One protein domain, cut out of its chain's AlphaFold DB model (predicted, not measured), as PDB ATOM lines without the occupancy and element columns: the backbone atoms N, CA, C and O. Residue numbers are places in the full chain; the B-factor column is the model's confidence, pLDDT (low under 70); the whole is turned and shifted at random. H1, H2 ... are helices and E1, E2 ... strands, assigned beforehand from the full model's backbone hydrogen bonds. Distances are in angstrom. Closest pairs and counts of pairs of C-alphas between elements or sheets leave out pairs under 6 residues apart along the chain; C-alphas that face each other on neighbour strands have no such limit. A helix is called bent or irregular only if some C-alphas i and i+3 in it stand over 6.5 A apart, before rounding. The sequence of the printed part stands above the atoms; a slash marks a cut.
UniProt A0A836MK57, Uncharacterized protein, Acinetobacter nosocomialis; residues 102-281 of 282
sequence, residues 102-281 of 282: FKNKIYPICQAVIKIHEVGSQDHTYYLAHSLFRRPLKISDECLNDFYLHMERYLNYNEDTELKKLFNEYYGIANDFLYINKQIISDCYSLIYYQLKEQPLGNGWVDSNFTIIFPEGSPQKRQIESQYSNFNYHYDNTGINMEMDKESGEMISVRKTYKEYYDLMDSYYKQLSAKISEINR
ATOM      1  N   PHE A 102     179.459 220.745 279.960       92.12
ATOM      2  CA  PHE A 102     180.547 219.802 279.717       92.12
ATOM      3  C   PHE A 102     181.603 220.410 278.791       92.12
ATOM      4  O   PHE A 102     182.774 220.497 279.172       92.12
ATOM      5  N   LYS A 103     181.191 220.938 277.628       91.81
ATOM      6  CA  LYS A 103     182.107 221.598 276.688       91.81
ATOM      7  C   LYS A 103     182.891 222.726 277.347       91.81
ATOM      8  O   LYS A 103     184.107 222.779 277.206       91.81
ATOM      9  N   ASN A 104     182.235 223.598 278.106       90.88
ATOM     10  CA  ASN A 104     182.892 224.730 278.764       90.88
ATOM     11  C   ASN A 104     183.946 224.300 279.800       90.88
ATOM     12  O   ASN A 104     184.891 225.048 280.067       90.88
ATOM     13  N   LYS A 105     183.806 223.106 280.383       88.38
ATOM     14  CA  LYS A 105     184.779 222.539 281.329       88.38
ATOM     15  C   LYS A 105     185.935 221.834 280.626       88.38
ATOM     16  O   LYS A 105     187.078 222.018 281.040       88.38
ATOM     17  N   ILE A 106     185.641 221.068 279.577       89.19
ATOM     18  CA  ILE A 106     186.628 220.265 278.846       89.19
ATOM     19  C   ILE A 106     187.443 221.103 277.861       89.19
ATOM     20  O   ILE A 106     188.656 220.933 277.786       89.19
ATOM     21  N   TYR A 107     186.822 222.069 277.180       91.12
ATOM     22  CA  TYR A 107     187.480 222.910 276.177       91.12
ATOM     23  C   TYR A 107     188.801 223.523 276.675       91.12
ATOM     24  O   TYR A 107     189.826 223.329 276.023       91.12
ATOM     25  N   PRO A 108     188.858 224.194 277.845       90.12
ATOM     26  CA  PRO A 108     190.104 224.798 278.310       90.12
ATOM     27  C   PRO A 108     191.182 223.768 278.667       90.12
ATOM     28  O   PRO A 108     192.365 224.074 278.551       90.12
ATOM     29  N   ILE A 109     190.787 222.563 279.096       91.12
ATOM     30  CA  ILE A 109     191.718 221.465 279.388       91.12
ATOM     31  C   ILE A 109     192.370 221.007 278.084       91.12
ATOM     32  O   ILE A 109     193.595 220.977 277.992       91.12
ATOM     33  N   CYS A 110     191.558 220.745 277.057       92.06
ATOM     34  CA  CYS A 110     192.049 220.341 275.745       92.06
ATOM     35  C   CYS A 110     192.965 221.395 275.124       92.06
ATOM     36  O   CYS A 110     194.049 221.064 274.654       92.06
ATOM     37  N   GLN A 111     192.584 222.673 275.191       92.50
ATOM     38  CA  GLN A 111     193.420 223.768 274.692       92.50
ATOM     39  C   GLN A 111     194.764 223.862 275.423       92.50
ATOM     40  O   GLN A 111     195.791 224.103 274.792       92.50
ATOM     41  N   ALA A 112     194.788 223.645 276.741       91.88
ATOM     42  CA  ALA A 112     196.035 223.634 277.494       91.88
ATOM     43  C   ALA A 112     196.940 222.461 277.082       91.88
ATOM     44  O   ALA A 112     198.125 222.685 276.857       91.88
ATOM     45  N   VAL A 113     196.398 221.249 276.921       92.38
ATOM     46  CA  VAL A 113     197.151 220.069 276.449       92.38
ATOM     47  C   VAL A 113     197.726 220.295 275.048       92.38
ATOM     48  O   VAL A 113     198.920 220.082 274.841       92.38
ATOM     49  N   ILE A 114     196.912 220.803 274.118       93.69
ATOM     50  CA  ILE A 114     197.348 221.170 272.761       93.69
ATOM     51  C   ILE A 114     198.488 222.185 272.821       93.69
ATOM     52  O   ILE A 114     199.513 222.004 272.173       93.69
ATOM     53  N   LYS A 115     198.363 223.215 273.660       91.50
ATOM     54  CA  LYS A 115     199.394 224.243 273.788       91.50
ATOM     55  C   LYS A 115     200.688 223.731 274.424       91.50
ATOM     56  O   LYS A 115     201.762 224.173 274.024       91.50
ATOM     57  N   ILE A 116     200.618 222.796 275.379       90.88
ATOM     58  CA  ILE A 116     201.812 222.119 275.923       90.88
ATOM     59  C   ILE A 116     202.576 221.422 274.798       90.88
ATOM     60  O   ILE A 116     203.795 221.566 274.730       90.88
ATOM     61  N   HIS A 117     201.861 220.712 273.923       91.25
ATOM     62  CA  HIS A 117     202.450 220.030 272.777       91.25
ATOM     63  C   HIS A 117     203.029 221.015 271.751       91.25
ATOM     64  O   HIS A 117     204.184 220.892 271.367       91.25
ATOM     65  N   GLU A 118     202.249 222.019 271.336       89.38
ATOM     66  CA  GLU A 118     202.644 222.981 270.295       89.38
ATOM     67  C   GLU A 118     203.867 223.824 270.694       89.38
ATOM     68  O   GLU A 118     204.690 224.146 269.839       89.38
ATOM     69  N   VAL A 119     204.009 224.164 271.979       83.94
ATOM     70  CA  VAL A 119     205.175 224.899 272.500       83.94
ATOM     71  C   VAL A 119     206.346 223.961 272.809       83.94
ATOM     72  O   VAL A 119     207.499 224.390 272.778       83.94
ATOM     73  N   GLY A 120     206.073 222.692 273.117       69.62
ATOM     74  CA  GLY A 120     207.076 221.719 273.532       69.62
ATOM     75  C   GLY A 120     208.239 221.628 272.543       69.62
ATOM     76  O   GLY A 120     208.068 221.204 271.406       69.62
ATOM     77  N   SER A 121     209.440 221.986 273.009       59.56
ATOM     78  CA  SER A 121     210.708 221.912 272.265       59.56
ATOM     79  C   SER A 121     210.942 222.980 271.183       59.56
ATOM     80  O   SER A 121     211.959 222.904 270.488       59.56
ATOM     81  N   GLN A 122     210.092 224.003 271.059       65.12
ATOM     82  CA  GLN A 122     210.412 225.166 270.224       65.12
ATOM     83  C   GLN A 122     211.341 226.116 270.996       65.12
ATOM     84  O   GLN A 122     210.978 226.615 272.059       65.12
ATOM     85  N   ASP A 123     212.558 226.338 270.491       64.12
ATOM     86  CA  ASP A 123     213.502 227.361 270.977       64.12
ATOM     87  C   ASP A 123     213.723 227.378 272.505       64.12
ATOM     88  O   ASP A 123     213.736 228.431 273.146       64.12
ATOM     89  N   HIS A 124     213.854 226.195 273.120       67.62
ATOM     90  CA  HIS A 124     214.022 226.018 274.578       67.62
ATOM     91  C   HIS A 124     212.900 226.626 275.435       67.62
ATOM     92  O   HIS A 124     213.085 226.898 276.628       67.62
ATOM     93  N   THR A 125     211.736 226.827 274.826       77.19
ATOM     94  CA  THR A 125     210.533 227.314 275.478       77.19
ATOM     95  C   THR A 125     209.621 226.135 275.796       77.19
ATOM     96  O   THR A 125     209.466 225.192 275.026       77.19
ATOM     97  N   TYR A 126     209.029 226.185 276.977       82.25
ATOM     98  CA  TYR A 126     208.134 225.185 277.530       82.25
ATOM     99  C   TYR A 126     206.861 225.878 277.990       82.25
ATOM    100  O   TYR A 126     206.868 227.073 278.286       82.25
ATOM    101  N   TYR A 127     205.754 225.148 278.069       84.94
ATOM    102  CA  TYR A 127     204.496 225.713 278.544       84.94
ATOM    103  C   TYR A 127     204.134 225.167 279.917       84.94
ATOM    104  O   TYR A 127     203.933 223.964 280.108       84.94
ATOM    105  N   LEU A 128     204.005 226.080 280.874       86.31
ATOM    106  CA  LEU A 128     203.459 225.775 282.180       86.31
ATOM    107  C   LEU A 128     201.951 226.042 282.171       86.31
ATOM    108  O   LEU A 128     201.523 227.190 282.173       86.31
ATOM    109  N   ALA A 129     201.147 224.988 282.206       88.38
ATOM    110  CA  ALA A 129     199.696 225.008 282.308       88.38
ATOM    111  C   ALA A 129     199.277 224.764 283.765       88.38
ATOM    112  O   ALA A 129     198.838 223.679 284.152       88.38
ATOM    113  N   HIS A 130     199.436 225.781 284.610       86.62
ATOM    114  CA  HIS A 130     199.040 225.702 286.015       86.62
ATOM    115  C   HIS A 130     197.527 225.475 286.201       86.62
ATOM    116  O   HIS A 130     197.098 224.881 287.193       86.62
ATOM    117  N   SER A 131     196.714 225.915 285.240       85.88
ATOM    118  CA  SER A 131     195.261 225.743 285.204       85.88
ATOM    119  C   SER A 131     194.823 224.278 285.276       85.88
ATOM    120  O   SER A 131     193.805 223.997 285.914       85.88
ATOM    121  N   LEU A 132     195.614 223.348 284.725       88.00
ATOM    122  CA  LEU A 132     195.346 221.905 284.762       88.00
ATOM    123  C   LEU A 132     195.394 221.325 286.184       88.00
ATOM    124  O   LEU A 132     194.715 220.343 286.463       88.00
ATOM    125  N   PHE A 133     196.124 221.963 287.105       80.44
ATOM    126  CA  PHE A 133     196.261 221.520 288.501       80.44
ATOM    127  C   PHE A 133     195.378 222.294 289.488       80.44
ATOM    128  O   PHE A 133     195.307 221.935 290.662       80.44
ATOM    129  N   ARG A 134     194.687 223.352 289.041       73.31
ATOM    130  CA  ARG A 134     193.710 224.088 289.866       73.31
ATOM    131  C   ARG A 134     192.281 223.573 289.720       73.31
ATOM    132  O   ARG A 134     191.439 223.899 290.554       73.31
ATOM    133  N   ARG A 135     191.979 222.832 288.652       65.00
ATOM    134  CA  ARG A 135     190.610 222.430 288.311       65.00
ATOM    135  C   ARG A 135     190.364 220.963 288.666       65.00
ATOM    136  O   ARG A 135     191.088 220.100 288.180       65.00
ATOM    137  N   PRO A 136     189.338 220.647 289.473       56.84
ATOM    138  CA  PRO A 136     188.958 219.261 289.703       56.84
ATOM    139  C   PRO A 136     188.328 218.666 288.436       56.84
ATOM    140  O   PRO A 136     187.254 219.089 288.017       56.84
ATOM    141  N   LEU A 137     188.967 217.635 287.871       61.34
ATOM    142  CA  LEU A 137     188.430 216.833 286.758       61.34
ATOM    143  C   LEU A 137     187.097 216.143 287.111       61.34
ATOM    144  O   LEU A 137     186.301 215.853 286.235       61.34
ATOM    145  N   LYS A 138     186.792 215.944 288.401       61.62
ATOM    146  CA  LYS A 138     185.568 215.250 288.847       61.62
ATOM    147  C   LYS A 138     184.257 215.887 288.358       61.62
ATOM    148  O   LYS A 138     183.281 215.180 288.166       61.62
ATOM    149  N   ILE A 139     184.213 217.208 288.153       56.81
ATOM    150  CA  ILE A 139     182.961 217.910 287.807       56.81
ATOM    151  C   ILE A 139     182.631 217.812 286.304       56.81
ATOM    152  O   ILE A 139     181.552 218.239 285.889       56.81
ATOM    153  N   SER A 140     183.546 217.347 285.445       66.44
ATOM    154  CA  SER A 140     183.211 217.082 284.036       66.44
ATOM    155  C   SER A 140     182.463 215.763 283.863       66.44
ATOM    156  O   SER A 140     181.563 215.703 283.030       66.44
ATOM    157  N   ASP A 141     182.760 214.766 284.698       80.62
ATOM    158  CA  ASP A 141     182.122 213.446 284.662       80.62
ATOM    159  C   ASP A 141     180.614 213.561 284.946       80.62
ATOM    160  O   ASP A 141     179.791 212.992 284.236       80.62
ATOM    161  N   GLU A 142     180.238 214.382 285.932       86.44
ATOM    162  CA  GLU A 142     178.837 214.632 286.298       86.44
ATOM    163  C   GLU A 142     178.028 215.236 285.140       86.44
ATOM    164  O   GLU A 142     176.943 214.753 284.833       86.44
ATOM    165  N   CYS A 143     178.565 216.242 284.436       88.06
ATOM    166  CA  CYS A 143     177.847 216.867 283.320       88.06
ATOM    167  C   CYS A 143     177.629 215.905 282.148       88.06
ATOM    168  O   CYS A 143     176.587 215.972 281.500       88.06
ATOM    169  N   LEU A 144     178.603 215.034 281.862       91.88
ATOM    170  CA  LEU A 144     178.464 214.047 280.793       91.88
ATOM    171  C   LEU A 144     177.447 212.959 281.167       91.88
ATOM    172  O   LEU A 144     176.643 212.566 280.325       91.88
ATOM    173  N   ASN A 145     177.436 212.530 282.433       92.12
ATOM    174  CA  ASN A 145     176.465 211.568 282.957       92.12
ATOM    175  C   ASN A 145     175.034 212.122 282.938       92.12
ATOM    176  O   ASN A 145     174.116 211.436 282.492       92.12
ATOM    177  N   ASP A 146     174.832 213.366 283.375       91.94
ATOM    178  CA  ASP A 146     173.512 214.003 283.342       91.94
ATOM    179  C   ASP A 146     173.028 214.187 281.900       91.94
ATOM    180  O   ASP A 146     171.874 213.888 281.583       91.94
ATOM    181  N   PHE A 147     173.924 214.613 281.000       94.00
ATOM    182  CA  PHE A 147     173.642 214.653 279.567       94.00
ATOM    183  C   PHE A 147     173.195 213.276 279.049       94.00
ATOM    184  O   PHE A 147     172.131 213.184 278.438       94.00
ATOM    185  N   TYR A 148     173.942 212.209 279.347       94.38
ATOM    186  CA  TYR A 148     173.597 210.840 278.958       94.38
ATOM    187  C   TYR A 148     172.202 210.435 279.443       94.38
ATOM    188  O   TYR A 148     171.375 210.008 278.642       94.38
ATOM    189  N   LEU A 149     171.913 210.630 280.732       93.56
ATOM    190  CA  LEU A 149     170.648 210.224 281.345       93.56
ATOM    191  C   LEU A 149     169.444 210.935 280.727       93.56
ATOM    192  O   LEU A 149     168.411 210.313 280.469       93.56
ATOM    193  N   HIS A 150     169.542 212.247 280.508       92.25
ATOM    194  CA  HIS A 150     168.457 212.994 279.878       92.25
ATOM    195  C   HIS A 150     168.275 212.587 278.416       92.25
ATOM    196  O   HIS A 150     167.133 212.481 277.952       92.25
ATOM    197  N   MET A 151     169.377 212.305 277.720       93.06
ATOM    198  CA  MET A 151     169.337 212.004 276.300       93.06
ATOM    199  C   MET A 151     168.815 210.593 276.020       93.06
ATOM    200  O   MET A 151     167.949 210.408 275.167       93.06
ATOM    201  N   GLU A 152     169.241 209.617 276.818       91.38
ATOM    202  CA  GLU A 152     168.722 208.251 276.804       91.38
ATOM    203  C   GLU A 152     167.210 208.229 277.064       91.38
ATOM    204  O   GLU A 152     166.457 207.600 276.321       91.38
ATOM    205  N   ARG A 153     166.738 208.977 278.072       87.12
ATOM    206  CA  ARG A 153     165.301 209.083 278.371       87.12
ATOM    207  C   ARG A 153     164.516 209.613 277.182       87.12
ATOM    208  O   ARG A 153     163.515 209.009 276.822       87.12
ATOM    209  N   TYR A 154     164.963 210.704 276.568       89.69
ATOM    210  CA  TYR A 154     164.292 211.260 275.395       89.69
ATOM    211  C   TYR A 154     164.257 210.262 274.225       89.69
ATOM    212  O   TYR A 154     163.204 210.057 273.620       89.69
ATOM    213  N   LEU A 155     165.389 209.614 273.927       89.06
ATOM    214  CA  LEU A 155     165.512 208.664 272.818       89.06
ATOM    215  C   LEU A 155     164.664 207.404 273.022       89.06
ATOM    216  O   LEU A 155     164.132 206.873 272.048       89.06
ATOM    217  N   ASN A 156     164.487 206.962 274.269       82.88
ATOM    218  CA  ASN A 156     163.597 205.851 274.607       82.88
ATOM    219  C   ASN A 156     162.116 206.164 274.330       82.88
ATOM    220  O   ASN A 156     161.341 205.235 274.126       82.88
ATOM    221  N   TYR A 157     161.717 207.442 274.311       79.81
ATOM    222  CA  TYR A 157     160.339 207.854 274.019       79.81
ATOM    223  C   TYR A 157     160.104 208.268 272.560       79.81
ATOM    224  O   TYR A 157     158.979 208.149 272.080       79.81
ATOM    225  N   ASN A 158     161.130 208.772 271.863       78.31
ATOM    226  CA  ASN A 158     160.966 209.448 270.569       78.31
ATOM    227  C   ASN A 158     161.609 208.731 269.366       78.31
ATOM    228  O   ASN A 158     161.464 209.222 268.251       78.31
ATOM    229  N   GLU A 159     162.295 207.598 269.568       78.25
ATOM    230  CA  GLU A 159     162.878 206.733 268.514       78.25
ATOM    231  C   GLU A 159     163.639 207.470 267.382       78.25
ATOM    232  O   GLU A 159     163.701 207.009 266.242       78.25
ATOM    233  N   ASP A 160     164.272 208.611 267.681       85.12
ATOM    234  CA  ASP A 160     165.044 209.382 266.698       85.12
ATOM    235  C   ASP A 160     166.383 208.684 266.400       85.12
ATOM    236  O   ASP A 160     167.341 208.749 267.178       85.12
ATOM    237  N   THR A 161     166.441 207.976 265.270       88.19
ATOM    238  CA  THR A 161     167.600 207.163 264.870       88.19
ATOM    239  C   THR A 161     168.833 207.998 264.535       88.19
ATOM    240  O   THR A 161     169.954 207.582 264.841       88.19
ATOM    241  N   GLU A 162     168.648 209.180 263.949       91.00
ATOM    242  CA  GLU A 162     169.740 210.088 263.601       91.00
ATOM    243  C   GLU A 162     170.338 210.704 264.868       91.00
ATOM    244  O   GLU A 162     171.554 210.645 265.075       91.00
ATOM    245  N   LEU A 163     169.482 211.219 265.759       92.62
ATOM    246  CA  LEU A 163     169.916 211.765 267.041       92.62
ATOM    247  C   LEU A 163     170.591 210.693 267.898       92.62
ATOM    248  O   LEU A 163     171.625 210.963 268.503       92.62
ATOM    249  N   LYS A 164     170.062 209.462 267.908       92.88
ATOM    250  CA  LYS A 164     170.667 208.327 268.619       92.88
ATOM    251  C   LYS A 164     172.061 207.998 268.100       92.88
ATOM    252  O   LYS A 164     172.957 207.735 268.899       92.88
ATOM    253  N   LYS A 165     172.265 208.032 266.780       92.88
ATOM    254  CA  LYS A 165     173.590 207.826 266.186       92.88
ATOM    255  C   LYS A 165     174.557 208.923 266.633       92.88
ATOM    256  O   LYS A 165     175.604 208.605 267.180       92.88
ATOM    257  N   LEU A 166     174.185 210.195 266.467       94.62
ATOM    258  CA  LEU A 166     175.015 211.335 266.885       94.62
ATOM    259  C   LEU A 166     175.348 211.298 268.380       94.62
ATOM    260  O   LEU A 166     176.481 211.573 268.765       94.62
ATOM    261  N   PHE A 167     174.370 210.936 269.208       95.06
ATOM    262  CA  PHE A 167     174.537 210.772 270.645       95.06
ATOM    263  C   PHE A 167     175.576 209.700 270.984       95.06
ATOM    264  O   PHE A 167     176.488 209.982 271.755       95.06
ATOM    265  N   ASN A 168     175.467 208.507 270.394       93.31
ATOM    266  CA  ASN A 168     176.390 207.405 270.664       93.31
ATOM    267  C   ASN A 168     177.830 207.754 270.257       93.31
ATOM    268  O   ASN A 168     178.751 207.521 271.039       93.31
ATOM    269  N   GLU A 169     178.010 208.345 269.072       92.50
ATOM    270  CA  GLU A 169     179.327 208.773 268.577       92.50
ATOM    271  C   GLU A 169     179.937 209.847 269.489       92.50
ATOM    272  O   GLU A 169     181.071 209.720 269.954       92.50
ATOM    273  N   TYR A 170     179.164 210.890 269.811       95.00
ATOM    274  CA  TYR A 170     179.629 211.963 270.683       95.00
ATOM    275  C   TYR A 170     179.968 211.456 272.087       95.00
ATOM    276  O   TYR A 170     181.036 211.770 272.609       95.00
ATOM    277  N   TYR A 171     179.063 210.694 272.707       94.31
ATOM    278  CA  TYR A 171     179.223 210.224 274.079       94.31
ATOM    279  C   TYR A 171     180.423 209.286 274.215       94.31
ATOM    280  O   TYR A 171     181.186 209.437 275.167       94.31
ATOM    281  N   GLY A 172     180.628 208.375 273.256       91.81
ATOM    282  CA  GLY A 172     181.799 207.498 273.232       91.81
ATOM    283  C   GLY A 172     183.101 208.297 273.250       91.81
ATOM    284  O   GLY A 172     183.904 208.156 274.168       91.81
ATOM    285  N   ILE A 173     183.250 209.232 272.308       92.06
ATOM    286  CA  ILE A 173     184.453 210.068 272.196       92.06
ATOM    287  C   ILE A 173     184.627 210.976 273.426       92.06
ATOM    288  O   ILE A 173     185.732 211.127 273.946       92.06
ATOM    289  N   ALA A 174     183.549 211.594 273.914       92.88
ATOM    290  CA  ALA A 174     183.593 212.477 275.079       92.88
ATOM    291  C   ALA A 174     184.003 211.730 276.358       92.88
ATOM    292  O   ALA A 174     184.774 212.260 277.162       92.88
ATOM    293  N   ASN A 175     183.516 210.500 276.532       91.81
ATOM    294  CA  ASN A 175     183.886 209.635 277.643       91.81
ATOM    295  C   ASN A 175     185.357 209.198 277.548       91.81
ATOM    296  O   ASN A 175     186.085 209.272 278.540       91.81
ATOM    297  N   ASP A 176     185.826 208.840 276.352       90.56
ATOM    298  CA  ASP A 176     187.238 208.526 276.116       90.56
ATOM    299  C   ASP A 176     188.134 209.727 276.451       90.56
ATOM    300  O   ASP A 176     189.167 209.577 277.111       90.56
ATOM    301  N   PHE A 177     187.706 210.949 276.111       89.88
ATOM    302  CA  PHE A 177     188.430 212.173 276.457       89.88
ATOM    303  C   PHE A 177     188.595 212.395 277.958       89.88
ATOM    304  O   PHE A 177     189.630 212.914 278.379       89.88
ATOM    305  N   LEU A 178     187.618 212.017 278.783       88.88
ATOM    306  CA  LEU A 178     187.755 212.108 280.240       88.88
ATOM    307  C   LEU A 178     188.906 211.231 280.738       88.88
ATOM    308  O   LEU A 178     189.730 211.680 281.545       88.88
ATOM    309  N   TYR A 179     189.004 210.011 280.209       87.75
ATOM    310  CA  TYR A 179     190.073 209.079 280.547       87.75
ATOM    311  C   TYR A 179     191.434 209.553 280.024       87.75
ATOM    312  O   TYR A 179     192.388 209.666 280.797       87.75
ATOM    313  N   ILE A 180     191.504 209.904 278.738       89.88
ATOM    314  CA  ILE A 180     192.711 210.411 278.077       89.88
ATOM    315  C   ILE A 180     193.253 211.638 278.810       89.88
ATOM    316  O   ILE A 180     194.445 211.707 279.105       89.88
ATOM    317  N   ASN A 181     192.388 212.602 279.141       89.88
ATOM    318  CA  ASN A 181     192.792 213.812 279.855       89.88
ATOM    319  C   ASN A 181     193.383 213.478 281.213       89.88
ATOM    320  O   ASN A 181     194.442 213.989 281.571       89.88
ATOM    321  N   LYS A 182     192.724 212.597 281.968       87.56
ATOM    322  CA  LYS A 182     193.233 212.164 283.264       87.56
ATOM    323  C   LYS A 182     194.609 211.515 283.128       87.56
ATOM    324  O   LYS A 182     195.490 211.863 283.913       87.56
ATOM    325  N   GLN A 183     194.797 210.642 282.140       87.62
ATOM    326  CA  GLN A 183     196.061 209.953 281.881       87.62
ATOM    327  C   GLN A 183     197.170 210.930 281.467       87.62
ATOM    328  O   GLN A 183     198.185 211.028 282.149       87.62
ATOM    329  N   ILE A 184     196.969 211.716 280.405       90.25
ATOM    330  CA  ILE A 184     197.968 212.675 279.907       90.25
ATOM    331  C   ILE A 184     198.362 213.684 280.991       90.25
ATOM    332  O   ILE A 184     199.540 214.003 281.143       90.25
ATOM    333  N   ILE A 185     197.400 214.185 281.770       89.81
ATOM    334  CA  ILE A 185     197.679 215.192 282.799       89.81
ATOM    335  C   ILE A 185     198.387 214.565 284.001       89.81
ATOM    336  O   ILE A 185     199.381 215.115 284.483       89.81
ATOM    337  N   SER A 186     197.883 213.434 284.499       86.94
ATOM    338  CA  SER A 186     198.381 212.833 285.740       86.94
ATOM    339  C   SER A 186     199.685 212.079 285.528       86.94
ATOM    340  O   SER A 186     200.589 212.214 286.350       86.94
ATOM    341  N   ASP A 187     199.810 211.337 284.431       86.06
ATOM    342  CA  ASP A 187     200.903 210.383 284.236       86.06
ATOM    343  C   ASP A 187     202.045 210.980 283.408       86.06
ATOM    344  O   ASP A 187     203.206 210.622 283.605       86.06
ATOM    345  N   CYS A 188     201.740 211.917 282.504       89.19
ATOM    346  CA  CYS A 188     202.748 212.539 281.642       89.19
ATOM    347  C   CYS A 188     203.077 213.966 282.094       89.19
ATOM    348  O   CYS A 188     204.230 214.283 282.393       89.19
ATOM    349  N   TYR A 189     202.070 214.841 282.162       90.25
ATOM    350  CA  TYR A 189     202.306 216.267 282.363       90.25
ATOM    351  C   TYR A 189     202.672 216.639 283.804       90.25
ATOM    352  O   TYR A 189     203.412 217.595 284.013       90.25
ATOM    353  N   SER A 190     202.202 215.897 284.810       89.56
ATOM    354  CA  SER A 190     202.504 216.189 286.220       89.56
ATOM    355  C   SER A 190     204.003 216.217 286.516       89.56
ATOM    356  O   SER A 190     204.474 217.125 287.202       89.56
ATOM    357  N   LEU A 191     204.760 215.284 285.936       87.62
ATOM    358  CA  LEU A 191     206.210 215.191 286.092       87.62
ATOM    359  C   LEU A 191     206.904 216.437 285.539       87.62
ATOM    360  O   LEU A 191     207.714 217.053 286.233       87.62
ATOM    361  N   ILE A 192     206.501 216.852 284.337       87.44
ATOM    362  CA  ILE A 192     206.976 218.075 283.687       87.44
ATOM    363  C   ILE A 192     206.620 219.290 284.550       87.44
ATOM    364  O   ILE A 192     207.472 220.119 284.864       87.44
ATOM    365  N   TYR A 193     205.355 219.389 284.960       87.88
ATOM    366  CA  TYR A 193     204.827 220.514 285.721       87.88
ATOM    367  C   TYR A 193     205.605 220.745 287.020       87.88
ATOM    368  O   TYR A 193     205.990 221.881 287.292       87.88
ATOM    369  N   TYR A 194     205.868 219.699 287.809       84.88
ATOM    370  CA  TYR A 194     206.607 219.851 289.063       84.88
ATOM    371  C   TYR A 194     208.058 220.293 288.836       84.88
ATOM    372  O   TYR A 194     208.524 221.179 289.547       84.88
ATOM    373  N   GLN A 195     208.731 219.790 287.797       82.38
ATOM    374  CA  GLN A 195     210.099 220.214 287.469       82.38
ATOM    375  C   GLN A 195     210.176 221.669 286.998       82.38
ATOM    376  O   GLN A 195     211.082 222.408 287.387       82.38
ATOM    377  N   LEU A 196     209.210 222.103 286.185       80.25
ATOM    378  CA  LEU A 196     209.119 223.496 285.747       80.25
ATOM    379  C   LEU A 196     208.746 224.430 286.910       80.25
ATOM    380  O   LEU A 196     209.246 225.549 286.981       80.25
ATOM    381  N   LYS A 197     207.902 223.971 287.843       78.88
ATOM    382  CA  LYS A 197     207.462 224.746 289.013       78.88
ATOM    383  C   LYS A 197     208.564 224.950 290.056       78.88
ATOM    384  O   LYS A 197     208.546 225.941 290.775       78.88
ATOM    385  N   GLU A 198     209.508 224.021 290.174       77.38
ATOM    386  CA  GLU A 198     210.647 224.149 291.097       77.38
ATOM    387  C   GLU A 198     211.642 225.246 290.681       77.38
ATOM    388  O   GLU A 198     212.498 225.640 291.474       77.38
ATOM    389  N   GLN A 199     211.521 225.780 289.461       72.44
ATOM    390  CA  GLN A 199     212.315 226.924 289.024       72.44
ATOM    391  C   GLN A 199     211.933 228.190 289.812       72.44
ATOM    392  O   GLN A 199     210.747 228.421 290.064       72.44
ATOM    393  N   PRO A 200     212.907 229.043 290.186       61.97
ATOM    394  CA  PRO A 200     212.671 230.269 290.944       61.97
ATOM    395  C   PRO A 200     212.004 231.326 290.056       61.97
ATOM    396  O   PRO A 200     212.635 232.258 289.562       61.97
ATOM    397  N   LEU A 201     210.705 231.165 289.833       58.22
ATOM    398  CA  LEU A 201     209.854 232.118 289.141       58.22
ATOM    399  C   LEU A 201     208.948 232.752 290.190       58.22
ATOM    400  O   LEU A 201     208.419 232.067 291.062       58.22
ATOM    401  N   GLY A 202     208.870 234.082 290.161       54.47
ATOM    402  CA  GLY A 202     208.254 234.893 291.210       54.47
ATOM    403  C   GLY A 202     206.793 234.548 291.538       54.47
ATOM    404  O   GLY A 202     206.147 233.700 290.927       54.47
ATOM    405  N   ASN A 203     206.252 235.240 292.543       49.19
ATOM    406  CA  ASN A 203     204.918 234.971 293.078       49.19
ATOM    407  C   ASN A 203     203.814 235.146 292.019       49.19
ATOM    408  O   ASN A 203     203.505 236.267 291.623       49.19
ATOM    409  N   GLY A 204     203.170 234.037 291.640       55.25
ATOM    410  CA  GLY A 204     201.941 234.035 290.844       55.25
ATOM    411  C   GLY A 204     202.007 233.096 289.648       55.25
ATOM    412  O   GLY A 204     202.147 233.541 288.516       55.25
ATOM    413  N   TRP A 205     201.858 231.790 289.880       65.25
ATOM    414  CA  TRP A 205     201.766 230.832 288.782       65.25
ATOM    415  C   TRP A 205     200.447 231.034 288.025       65.25
ATOM    416  O   TRP A 205     199.358 230.857 288.583       65.25
ATOM    417  N   VAL A 206     200.563 231.418 286.760       76.38
ATOM    418  CA  VAL A 206     199.506 231.438 285.745       76.38
ATOM    419  C   VAL A 206     199.971 230.599 284.562       76.38
ATOM    420  O   VAL A 206     201.129 230.195 284.501       76.38
ATOM    421  N   ASP A 207     199.061 230.314 283.639       82.62
ATOM    422  CA  ASP A 207     199.422 229.634 282.405       82.62
ATOM    423  C   ASP A 207     200.382 230.508 281.582       82.62
ATOM    424  O   ASP A 207     200.027 231.628 281.208       82.62
ATOM    425  N   SER A 208     201.600 230.030 281.318       80.38
ATOM    426  CA  SER A 208     202.658 230.857 280.726       80.38
ATOM    427  C   SER A 208     203.701 230.055 279.954       80.38
ATOM    428  O   SER A 208     204.032 228.925 280.318       80.38
ATOM    429  N   ASN A 209     204.280 230.685 278.931       81.62
ATOM    430  CA  ASN A 209     205.504 230.199 278.300       81.62
ATOM    431  C   ASN A 209     206.690 230.446 279.240       81.62
ATOM    432  O   ASN A 209     206.765 231.486 279.896       81.62
ATOM    433  N   PHE A 210     207.615 229.501 279.287       73.75
ATOM    434  CA  PHE A 210     208.774 229.525 280.157       73.75
ATOM    435  C   PHE A 210     210.017 229.061 279.403       73.75
ATOM    436  O   PHE A 210     210.013 227.992 278.801       73.75
ATOM    437  N   THR A 211     211.091 229.840 279.463       74.38
ATOM    438  CA  THR A 211     212.382 229.457 278.888       74.38
ATOM    439  C   THR A 211     213.280 228.932 279.994       74.38
ATOM    440  O   THR A 211     213.526 229.611 280.991       74.38
ATOM    441  N   ILE A 212     213.781 227.716 279.818       68.62
ATOM    442  CA  ILE A 212     214.687 227.104 280.784       68.62
ATOM    443  C   ILE A 212     216.097 227.682 280.594       68.62
ATOM    444  O   ILE A 212     216.643 227.634 279.496       68.62
ATOM    445  N   ILE A 213     216.710 228.178 281.675       66.56
ATOM    446  CA  ILE A 213     218.054 228.803 281.666       66.56
ATOM    447  C   ILE A 213     219.177 227.751 281.805       66.56
ATOM    448  O   ILE A 213     220.360 228.078 281.873       66.56
ATOM    449  N   PHE A 214     218.844 226.460 281.873       67.12
ATOM    450  CA  PHE A 214     219.860 225.430 282.052       67.12
ATOM    451  C   PHE A 214     220.858 225.386 280.882       67.12
ATOM    452  O   PHE A 214     220.439 225.435 279.720       67.12
ATOM    453  N   PRO A 215     222.160 225.194 281.172       63.09
ATOM    454  CA  PRO A 215     223.156 224.927 280.145       63.09
ATOM    455  C   PRO A 215     222.727 223.757 279.255       63.09
ATOM    456  O   PRO A 215     222.129 222.779 279.734       63.09
ATOM    457  N   GLU A 216     223.053 223.840 277.965       67.75
ATOM    458  CA  GLU A 216     222.859 222.726 277.042       67.75
ATOM    459  C   GLU A 216     223.517 221.448 277.575       67.75
ATOM    460  O   GLU A 216     224.632 221.459 278.095       67.75
ATOM    461  N   GLY A 217     222.790 220.332 277.485       67.38
ATOM    462  CA  GLY A 217     223.272 219.029 277.933       67.38
ATOM    463  C   GLY A 217     223.264 218.794 279.448       67.38
ATOM    464  O   GLY A 217     223.681 217.711 279.863       67.38
ATOM    465  N   SER A 218     222.777 219.734 280.267       80.06
ATOM    466  CA  SER A 218     222.609 219.500 281.709       80.06
ATOM    467  C   SER A 218     221.662 218.315 281.996       80.06
ATOM    468  O   SER A 218     220.693 218.105 281.254       80.06
ATOM    469  N   PRO A 219     221.900 217.536 283.072       81.88
ATOM    470  CA  PRO A 219     221.046 216.400 283.434       81.88
ATOM    471  C   PRO A 219     219.568 216.776 283.595       81.88
ATOM    472  O   PRO A 219     218.695 216.039 283.144       81.88
ATOM    473  N   GLN A 220     219.291 217.945 284.177       78.69
ATOM    474  CA  GLN A 220     217.940 218.458 284.394       78.69
ATOM    475  C   GLN A 220     217.234 218.774 283.072       78.69
ATOM    476  O   GLN A 220     216.081 218.395 282.885       78.69
ATOM    477  N   LYS A 221     217.934 219.410 282.120       78.38
ATOM    478  CA  LYS A 221     217.379 219.702 280.791       78.38
ATOM    479  C   LYS A 221     217.040 218.414 280.033       78.38
ATOM    480  O   LYS A 221     215.921 218.278 279.554       78.38
ATOM    481  N   ARG A 222     217.952 217.431 280.026       83.00
ATOM    482  CA  ARG A 222     217.713 216.118 279.391       83.00
ATOM    483  C   ARG A 222     216.519 215.383 279.997       83.00
ATOM    484  O   ARG A 222     215.782 214.708 279.284       83.00
ATOM    485  N   GLN A 223     216.330 215.498 281.311       86.25
ATOM    486  CA  GLN A 223     215.201 214.880 281.997       86.25
ATOM    487  C   GLN A 223     213.867 215.500 281.558       86.25
ATOM    488  O   GLN A 223     212.945 214.759 281.222       86.25
ATOM    489  N   ILE A 224     213.789 216.831 281.488       82.88
ATOM    490  CA  ILE A 224     212.593 217.545 281.017       82.88
ATOM    491  C   ILE A 224     212.308 217.209 279.546       82.88
ATOM    492  O   ILE A 224     211.175 216.886 279.199       82.88
ATOM    493  N   GLU A 225     213.326 217.209 278.683       83.88
ATOM    494  CA  GLU A 225     213.203 216.839 277.261       83.88
ATOM    495  C   GLU A 225     212.719 215.389 277.071       83.88
ATOM    496  O   GLU A 225     211.866 215.116 276.223       83.88
ATOM    497  N   SER A 226     213.206 214.455 277.893       87.44
ATOM    498  CA  SER A 226     212.744 213.063 277.886       87.44
ATOM    499  C   SER A 226     211.284 212.936 278.333       87.44
ATOM    500  O   SER A 226     210.525 212.184 277.721       87.44
ATOM    501  N   GLN A 227     210.864 213.683 279.357       89.12
ATOM    502  CA  GLN A 227     209.469 213.696 279.805       89.12
ATOM    503  C   GLN A 227     208.538 214.318 278.759       89.12
ATOM    504  O   GLN A 227     207.457 213.784 278.517       89.12
ATOM    505  N   TYR A 228     208.972 215.390 278.089       88.31
ATOM    506  CA  TYR A 228     208.241 215.980 276.965       88.31
ATOM    507  C   TYR A 228     208.122 215.020 275.787       88.31
ATOM    508  O   TYR A 228     207.063 214.934 275.181       88.31
ATOM    509  N   SER A 229     209.167 214.245 275.498       87.88
ATOM    510  CA  SER A 229     209.120 213.219 274.454       87.88
ATOM    511  C   SER A 229     208.078 212.139 274.774       87.88
ATOM    512  O   SER A 229     207.331 211.727 273.892       87.88
ATOM    513  N   ASN A 230     207.965 211.728 276.043       89.56
ATOM    514  CA  ASN A 230     206.909 210.813 276.483       89.56
ATOM    515  C   ASN A 230     205.510 211.449 276.369       89.56
ATOM    516  O   ASN A 230     204.585 210.830 275.852       89.56
ATOM    517  N   PHE A 231     205.355 212.704 276.802       92.00
ATOM    518  CA  PHE A 231     204.105 213.449 276.639       92.00
ATOM    519  C   PHE A 231     203.692 213.557 275.162       92.00
ATOM    520  O   PHE A 231     202.548 213.247 274.833       92.00
ATOM    521  N   ASN A 232     204.620 213.919 274.272       91.44
ATOM    522  CA  ASN A 232     204.374 214.030 272.834       91.44
ATOM    523  C   ASN A 232     204.001 212.675 272.230       91.44
ATOM    524  O   ASN A 232     203.047 212.593 271.470       91.44
ATOM    525  N   TYR A 233     204.660 211.590 272.646       90.56
ATOM    526  CA  TYR A 233     204.267 210.247 272.225       90.56
ATOM    527  C   TYR A 233     202.805 209.938 272.580       90.56
ATOM    528  O   TYR A 233     202.054 209.460 271.732       90.56
ATOM    529  N   HIS A 234     202.362 210.233 273.804       90.69
ATOM    530  CA  HIS A 234     200.961 210.030 274.184       90.69
ATOM    531  C   HIS A 234     200.006 210.965 273.430       90.69
ATOM    532  O   HIS A 234     198.935 210.532 273.002       90.69
ATOM    533  N   TYR A 235     200.402 212.219 273.221       93.06
ATOM    534  CA  TYR A 235     199.642 213.190 272.441       93.06
ATOM    535  C   TYR A 235     199.440 212.729 270.990       93.06
ATOM    536  O   TYR A 235     198.316 212.718 270.493       93.06
ATOM    537  N   ASP A 236     200.499 212.280 270.320       91.81
ATOM    538  CA  ASP A 236     200.457 211.850 268.920       91.81
ATOM    539  C   ASP A 236     199.682 210.540 268.724       91.81
ATOM    540  O   ASP A 236     199.218 210.236 267.626       91.81
ATOM    541  N   ASN A 237     199.516 209.758 269.794       88.25
ATOM    542  CA  ASN A 237     198.923 208.423 269.758       88.25
ATOM    543  C   ASN A 237     197.688 208.292 270.668       88.25
ATOM    544  O   ASN A 237     197.427 207.215 271.203       88.25
ATOM    545  N   THR A 238     196.944 209.385 270.847       83.94
ATOM    546  CA  THR A 238     195.842 209.498 271.811       83.94
ATOM    547  C   THR A 238     194.604 208.678 271.444       83.94
ATOM    548  O   THR A 238     194.145 207.871 272.249       83.94
ATOM    549  N   GLY A 239     194.022 208.924 270.267       79.31
ATOM    550  CA  GLY A 239     192.697 208.419 269.910       79.31
ATOM    551  C   GLY A 239     192.760 207.352 268.830       79.31
ATOM    552  O   GLY A 239     193.622 207.396 267.950       79.31
ATOM    553  N   ILE A 240     191.820 206.411 268.862       82.06
ATOM    554  CA  ILE A 240     191.539 205.521 267.736       82.06
ATOM    555  C   ILE A 240     190.122 205.822 267.272       82.06
ATOM    556  O   ILE A 240     189.190 205.807 268.070       82.06
ATOM    557  N   ASN A 241     189.972 206.101 265.982       82.19
ATOM    558  CA  ASN A 241     188.676 206.202 265.333       82.19
ATOM    559  C   ASN A 241     188.510 205.038 264.355       82.19
ATOM    560  O   ASN A 241     189.469 204.659 263.682       82.19
ATOM    561  N   MET A 242     187.303 204.490 264.257       80.88
ATOM    562  CA  MET A 242     186.993 203.471 263.260       80.88
ATOM    563  C   MET A 242     186.407 204.163 262.034       80.88
ATOM    564  O   MET A 242     185.345 204.777 262.104       80.88
ATOM    565  N   GLU A 243     187.105 204.081 260.911       82.69
ATOM    566  CA  GLU A 243     186.691 204.694 259.652       82.69
ATOM    567  C   GLU A 243     186.453 203.596 258.618       82.69
ATOM    568  O   GLU A 243     187.150 202.586 258.597       82.69
ATOM    569  N   MET A 244     185.447 203.775 257.766       81.75
ATOM    570  CA  MET A 244     185.219 202.861 256.652       81.75
ATOM    571  C   MET A 244     186.186 203.228 255.531       81.75
ATOM    572  O   MET A 244     186.156 204.351 255.019       81.75
ATOM    573  N   ASP A 245     187.049 202.288 255.170       83.00
ATOM    574  CA  ASP A 245     187.975 202.472 254.071       83.00
ATOM    575  C   ASP A 245     187.206 202.608 252.752       83.00
ATOM    576  O   ASP A 245     186.294 201.837 252.444       83.00
ATOM    577  N   LYS A 246     187.567 203.625 251.967       80.50
ATOM    578  CA  LYS A 246     186.847 203.978 250.737       80.50
ATOM    579  C   LYS A 246     187.108 202.989 249.607       80.50
ATOM    580  O   LYS A 246     186.296 202.918 248.688       80.50
ATOM    581  N   GLU A 247     188.225 202.268 249.660       81.94
ATOM    582  CA  GLU A 247     188.628 201.328 248.613       81.94
ATOM    583  C   GLU A 247     188.171 199.898 248.915       81.94
ATOM    584  O   GLU A 247     187.588 199.252 248.046       81.94
ATOM    585  N   SER A 248     188.382 199.411 250.141       82.38
ATOM    586  CA  SER A 248     188.000 198.049 250.545       82.38
ATOM    587  C   SER A 248     186.576 197.931 251.094       82.38
ATOM    588  O   SER A 248     186.004 196.842 251.082       82.38
ATOM    589  N   GLY A 249     185.982 199.028 251.577       82.69
ATOM    590  CA  GLY A 249     184.703 199.006 252.293       82.69
ATOM    591  C   GLY A 249     184.782 198.394 253.698       82.69
ATOM    592  O   GLY A 249     183.748 198.252 254.352       82.69
ATOM    593  N   GLU A 250     185.979 198.032 254.171       87.38
ATOM    594  CA  GLU A 250     186.197 197.477 255.505       87.38
ATOM    595  C   GLU A 250     186.340 198.579 256.563       87.38
ATOM    596  O   GLU A 250     186.735 199.710 256.278       87.38
ATOM    597  N   MET A 251     186.024 198.246 257.815       84.00
ATOM    598  CA  MET A 251     186.254 199.146 258.946       84.00
ATOM    599  C   MET A 251     187.722 199.077 259.369       84.00
ATOM    600  O   MET A 251     188.184 198.040 259.844       84.00
ATOM    601  N   ILE A 252     188.436 200.192 259.244       88.44
ATOM    602  CA  ILE A 252     189.839 200.333 259.628       88.44
ATOM    603  C   ILE A 252     189.986 201.209 260.874       88.44
ATOM    604  O   ILE A 252     189.274 202.190 261.075       88.44
ATOM    605  N   SER A 253     190.954 200.855 261.719       85.25
ATOM    606  CA  SER A 253     191.339 201.650 262.886       85.25
ATOM    607  C   SER A 253     192.343 202.722 262.466       85.25
ATOM    608  O   SER A 253     193.493 202.407 262.152       85.25
ATOM    609  N   VAL A 254     191.941 203.987 262.528       88.12
ATOM    610  CA  VAL A 254     192.793 205.144 262.245       88.12
ATOM    611  C   VAL A 254     193.203 205.799 263.555       88.12
ATOM    612  O   VAL A 254     192.367 206.253 264.338       88.12
ATOM    613  N   ARG A 255     194.513 205.863 263.797       88.94
ATOM    614  CA  ARG A 255     195.066 206.565 264.953       88.94
ATOM    615  C   ARG A 255     195.005 208.079 264.719       88.94
ATOM    616  O   ARG A 255     195.311 208.545 263.625       88.94
ATOM    617  N   LYS A 256     194.603 208.824 265.745       91.56
ATOM    618  CA  LYS A 256     194.475 210.283 265.756       91.56
ATOM    619  C   LYS A 256     195.385 210.861 266.836       91.56
ATOM    620  O   LYS A 256     195.458 210.328 267.949       91.56
ATOM    621  N   THR A 257     196.003 211.995 266.532       94.50
ATOM    622  CA  THR A 257     196.600 212.857 267.555       94.50
ATOM    623  C   THR A 257     195.513 213.379 268.498       94.50
ATOM    624  O   THR A 257     194.325 213.409 268.162       94.50
ATOM    625  N   TYR A 258     195.908 213.846 269.678       94.31
ATOM    626  CA  TYR A 258     195.000 214.432 270.659       94.31
ATOM    627  C   TYR A 258     194.151 215.563 270.057       94.31
ATOM    628  O   TYR A 258     192.942 215.622 270.284       94.31
ATOM    629  N   LYS A 259     194.767 216.447 269.259       95.38
ATOM    630  CA  LYS A 259     194.079 217.568 268.598       95.38
ATOM    631  C   LYS A 259     193.070 217.093 267.566       95.38
ATOM    632  O   LYS A 259     191.935 217.544 267.603       95.38
ATOM    633  N   GLU A 260     193.445 216.153 266.703       95.00
ATOM    634  CA  GLU A 260     192.522 215.610 265.700       95.00
ATOM    635  C   GLU A 260     191.340 214.887 266.349       95.00
ATOM    636  O   GLU A 260     190.205 215.005 265.890       95.00
ATOM    637  N   TYR A 261     191.590 214.156 267.436       93.62
ATOM    638  CA  TYR A 261     190.533 213.492 268.188       93.62
ATOM    639  C   TYR A 261     189.614 214.517 268.875       93.62
ATOM    640  O   TYR A 261     188.394 214.358 268.894       93.62
ATOM    641  N   TYR A 262     190.180 215.620 269.368       94.62
ATOM    642  CA  TYR A 262     189.425 216.715 269.974       94.62
ATOM    643  C   TYR A 262     188.571 217.449 268.930       94.62
ATOM    644  O   TYR A 262     187.399 217.734 269.179       94.62
ATOM    645  N   ASP A 263     189.120 217.697 267.742       94.88
ATOM    646  CA  ASP A 263     188.400 218.311 266.626       94.88
ATOM    647  C   ASP A 263     187.243 217.414 266.150       94.88
ATOM    648  O   ASP A 263     186.158 217.911 265.833       94.88
ATOM    649  N   LEU A 264     187.432 216.087 266.175       93.88
ATOM    650  CA  LEU A 264     186.370 215.110 265.927       93.88
ATOM    651  C   LEU A 264     185.249 215.229 266.974       93.88
ATOM    652  O   LEU A 264     184.079 215.359 266.607       93.88
ATOM    653  N   MET A 265     185.595 215.264 268.266       94.12
ATOM    654  CA  MET A 265     184.628 215.471 269.353       94.12
ATOM    655  C   MET A 265     183.854 216.791 269.191       94.12
ATOM    656  O   MET A 265     182.631 216.818 269.339       94.12
ATOM    657  N   ASP A 266     184.541 217.897 268.877       95.31
ATOM    658  CA  ASP A 266     183.917 219.216 268.695       95.31
ATOM    659  C   ASP A 266     183.008 219.259 267.453       95.31
ATOM    660  O   ASP A 266     181.970 219.927 267.464       95.31
ATOM    661  N   SER A 267     183.347 218.513 266.399       95.75
ATOM    662  CA  SER A 267     182.482 218.332 265.230       95.75
ATOM    663  C   SER A 267     181.171 217.633 265.601       95.75
ATOM    664  O   SER A 267     180.093 218.148 265.283       95.75
ATOM    665  N   TYR A 268     181.235 216.514 266.330       95.31
ATOM    666  CA  TYR A 268     180.034 215.817 266.801       95.31
ATOM    667  C   TYR A 268     179.218 216.663 267.780       95.31
ATOM    668  O   TYR A 268     177.997 216.718 267.653       95.31
ATOM    669  N   TYR A 269     179.874 217.399 268.684       95.56
ATOM    670  CA  TYR A 269     179.207 218.366 269.558       95.56
ATOM    671  C   TYR A 269     178.368 219.366 268.752       95.56
ATOM    672  O   TYR A 269     177.212 219.618 269.090       95.56
ATOM    673  N   LYS A 270     178.932 219.951 267.683       95.81
ATOM    674  CA  LYS A 270     178.234 220.953 266.860       95.81
ATOM    675  C   LYS A 270     177.024 220.351 266.154       95.81
ATOM    676  O   LYS A 270     175.962 220.967 266.162       95.81
ATOM    677  N   GLN A 271     177.181 219.160 265.577       96.31
ATOM    678  CA  GLN A 271     176.097 218.444 264.899       96.31
ATOM    679  C   GLN A 271     174.965 218.097 265.873       96.31
ATOM    680  O   GLN A 271     173.804 218.411 265.617       96.31
ATOM    681  N   LEU A 272     175.313 217.529 267.028       95.19
ATOM    682  CA  LEU A 272     174.365 217.159 268.072       95.19
ATOM    683  C   LEU A 272     173.627 218.382 268.638       95.19
ATOM    684  O   LEU A 272     172.403 218.376 268.736       95.19
ATOM    685  N   SER A 273     174.355 219.453 268.968       94.19
ATOM    686  CA  SER A 273     173.771 220.699 269.475       94.19
ATOM    687  C   SER A 273     172.821 221.333 268.457       94.19
ATOM    688  O   SER A 273     171.727 221.753 268.832       94.19
ATOM    689  N   ALA A 274     173.190 221.346 267.171       93.62
ATOM    690  CA  ALA A 274     172.318 221.835 266.108       93.62
ATOM    691  C   ALA A 274     171.032 221.003 265.999       93.62
ATOM    692  O   ALA A 274     169.949 221.584 265.941       93.62
ATOM    693  N   LYS A 275     171.141 219.668 266.049       93.38
ATOM    694  CA  LYS A 275     169.991 218.757 265.980       93.38
ATOM    695  C   LYS A 275     169.043 218.930 267.170       93.38
ATOM    696  O   LYS A 275     167.841 219.066 266.976       93.38
ATOM    697  N   ILE A 276     169.569 219.003 268.395       91.50
ATOM    698  CA  ILE A 276     168.758 219.263 269.599       91.50
ATOM    699  C   ILE A 276     168.034 220.614 269.480       91.50
ATOM    700  O   ILE A 276     166.832 220.706 269.728       91.50
ATOM    701  N   SER A 277     168.743 221.658 269.040       87.88
ATOM    702  CA  SER A 277     168.169 222.989 268.816       87.88
ATOM    703  C   SER A 277     167.084 223.000 267.730       87.88
ATOM    704  O   SER A 277     166.105 223.736 267.860       87.88
ATOM    705  N   GLU A 278     167.244 222.223 266.656       88.25
ATOM    706  CA  GLU A 278     166.238 222.052 265.602       88.25
ATOM    707  C   GLU A 278     164.960 221.426 266.168       88.25
ATOM    708  O   GLU A 278     163.878 221.995 266.014       88.25
ATOM    709  N   ILE A 279     165.097 220.323 266.909       85.94
ATOM    710  CA  ILE A 279     163.973 219.609 267.526       85.94
ATOM    711  C   ILE A 279     163.238 220.504 268.535       85.94
ATOM    712  O   ILE A 279     162.014 220.579 268.517       85.94
ATOM    713  N   ASN A 280     163.962 221.271 269.355       79.00
ATOM    714  CA  ASN A 280     163.378 222.230 270.307       79.00
ATOM    715  C   ASN A 280     162.684 223.444 269.641       79.00
ATOM    716  O   ASN A 280     162.026 224.262 270.312       79.00
ATOM    717  N   ARG A 281     162.879 223.656 268.334       71.81
ATOM    718  CA  ARG A 281     162.275 224.759 267.566       71.81
ATOM    719  C   ARG A 281     161.104 224.321 266.687       71.81
ATOM    720  O   ARG A 281     160.295 225.203 266.380       71.81
TER     721      ARG A 281
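This is residues 102 to 281 of the 282 residues of an uncharacterized protein of Acinetobacter nosocomialis (UniProt A0A836MK57). The long helix H4 is the backbone of a flat slab: H3 runs beside its first part and H5 beside its last part, and a second layer of H1 and H6 crosses one side of these three. The hairpin E3 E4 reaches away from the slab at an edge, with its tip at residues 245 to 250, and the small strand pair E1 E2 lies near the last part of H4. The printed part has 180 residues with six named helices and four named strands, in the order H1 E1 H2 H3 H4 E2 H5 E3 E4 H6. It is mostly helix, both two-stranded sheets are antiparallel, and the whole is loose, with a radius of gyration of the C-alphas of 19.6 A and spans of 64 by 44 by 23 A.

H1, residues 102 to 119, and H4, residues 161 to 197, are the hubs, touching three helices each, but are close but not clearly touching each other, at a steep tilt of 48 degrees. With residues 102 to 106 alone H1 touches H3, residues 138 to 158; the closest C-alphas, of Phe 102 and Cys 143, are 5.4 A apart. H2, residues 131 to 134, touches no helix. E1, residues 125 to 128, is antiparallel to E2, residues 208 to 211, with N 126 and O 210 2.7 A apart. H3 and H4 form a helical hairpin at a shallow tilt of 5 degrees, opposite ways, closest at the C-alphas of Leu 155 and Lys 164, 6.7 A. H4 touches H5, residues 219 to 236, at a shallow tilt of 3 degrees, opposite ways, closest at the C-alphas of Cys 188 and Phe 231, 5.3 A. E3, residues 239 to 244, and E4, residues 251 to 256, form an antiparallel hairpin, with N 254 and O 241 2.8 A apart. H6, residues 258 to 279, touches H4, closest at the C-alphas of Tyr 170 and Tyr 268, 5.5 A, at a tilt of 37 degrees, only just steep. Every O i to N i+4 pair is within hydrogen-bond range in H5 and H6, against 12 of 14 in H1, 15 of 17 in H3 and 29 of 33 in H4, while H2 is too short for such a pair.

H1 begins at C-alpha 102 (180.547, 219.802, 279.717), is 26.2 A long and is only just irregular, with C-alphas 105 and 108 6.52 A apart. H3 is 31.2 A long, and H4, 49.8 A, has a kink of 45 degrees near residue 191. H5 is 25.6 A long, E3 16.2 A and E4 15.4 A. H6, 31.6 A, ends at C-alpha 279 (163.973, 219.609, 267.526).

The C-alphas farthest apart, of Tyr 157 and Pro 215, are 65.4 A apart. The printed part has no cut and no long link. Mean pLDDT of the printed part is 84.6, and residues 120 to 124, 135 to 140, 200 to 205 and 212 to 217 are under 70.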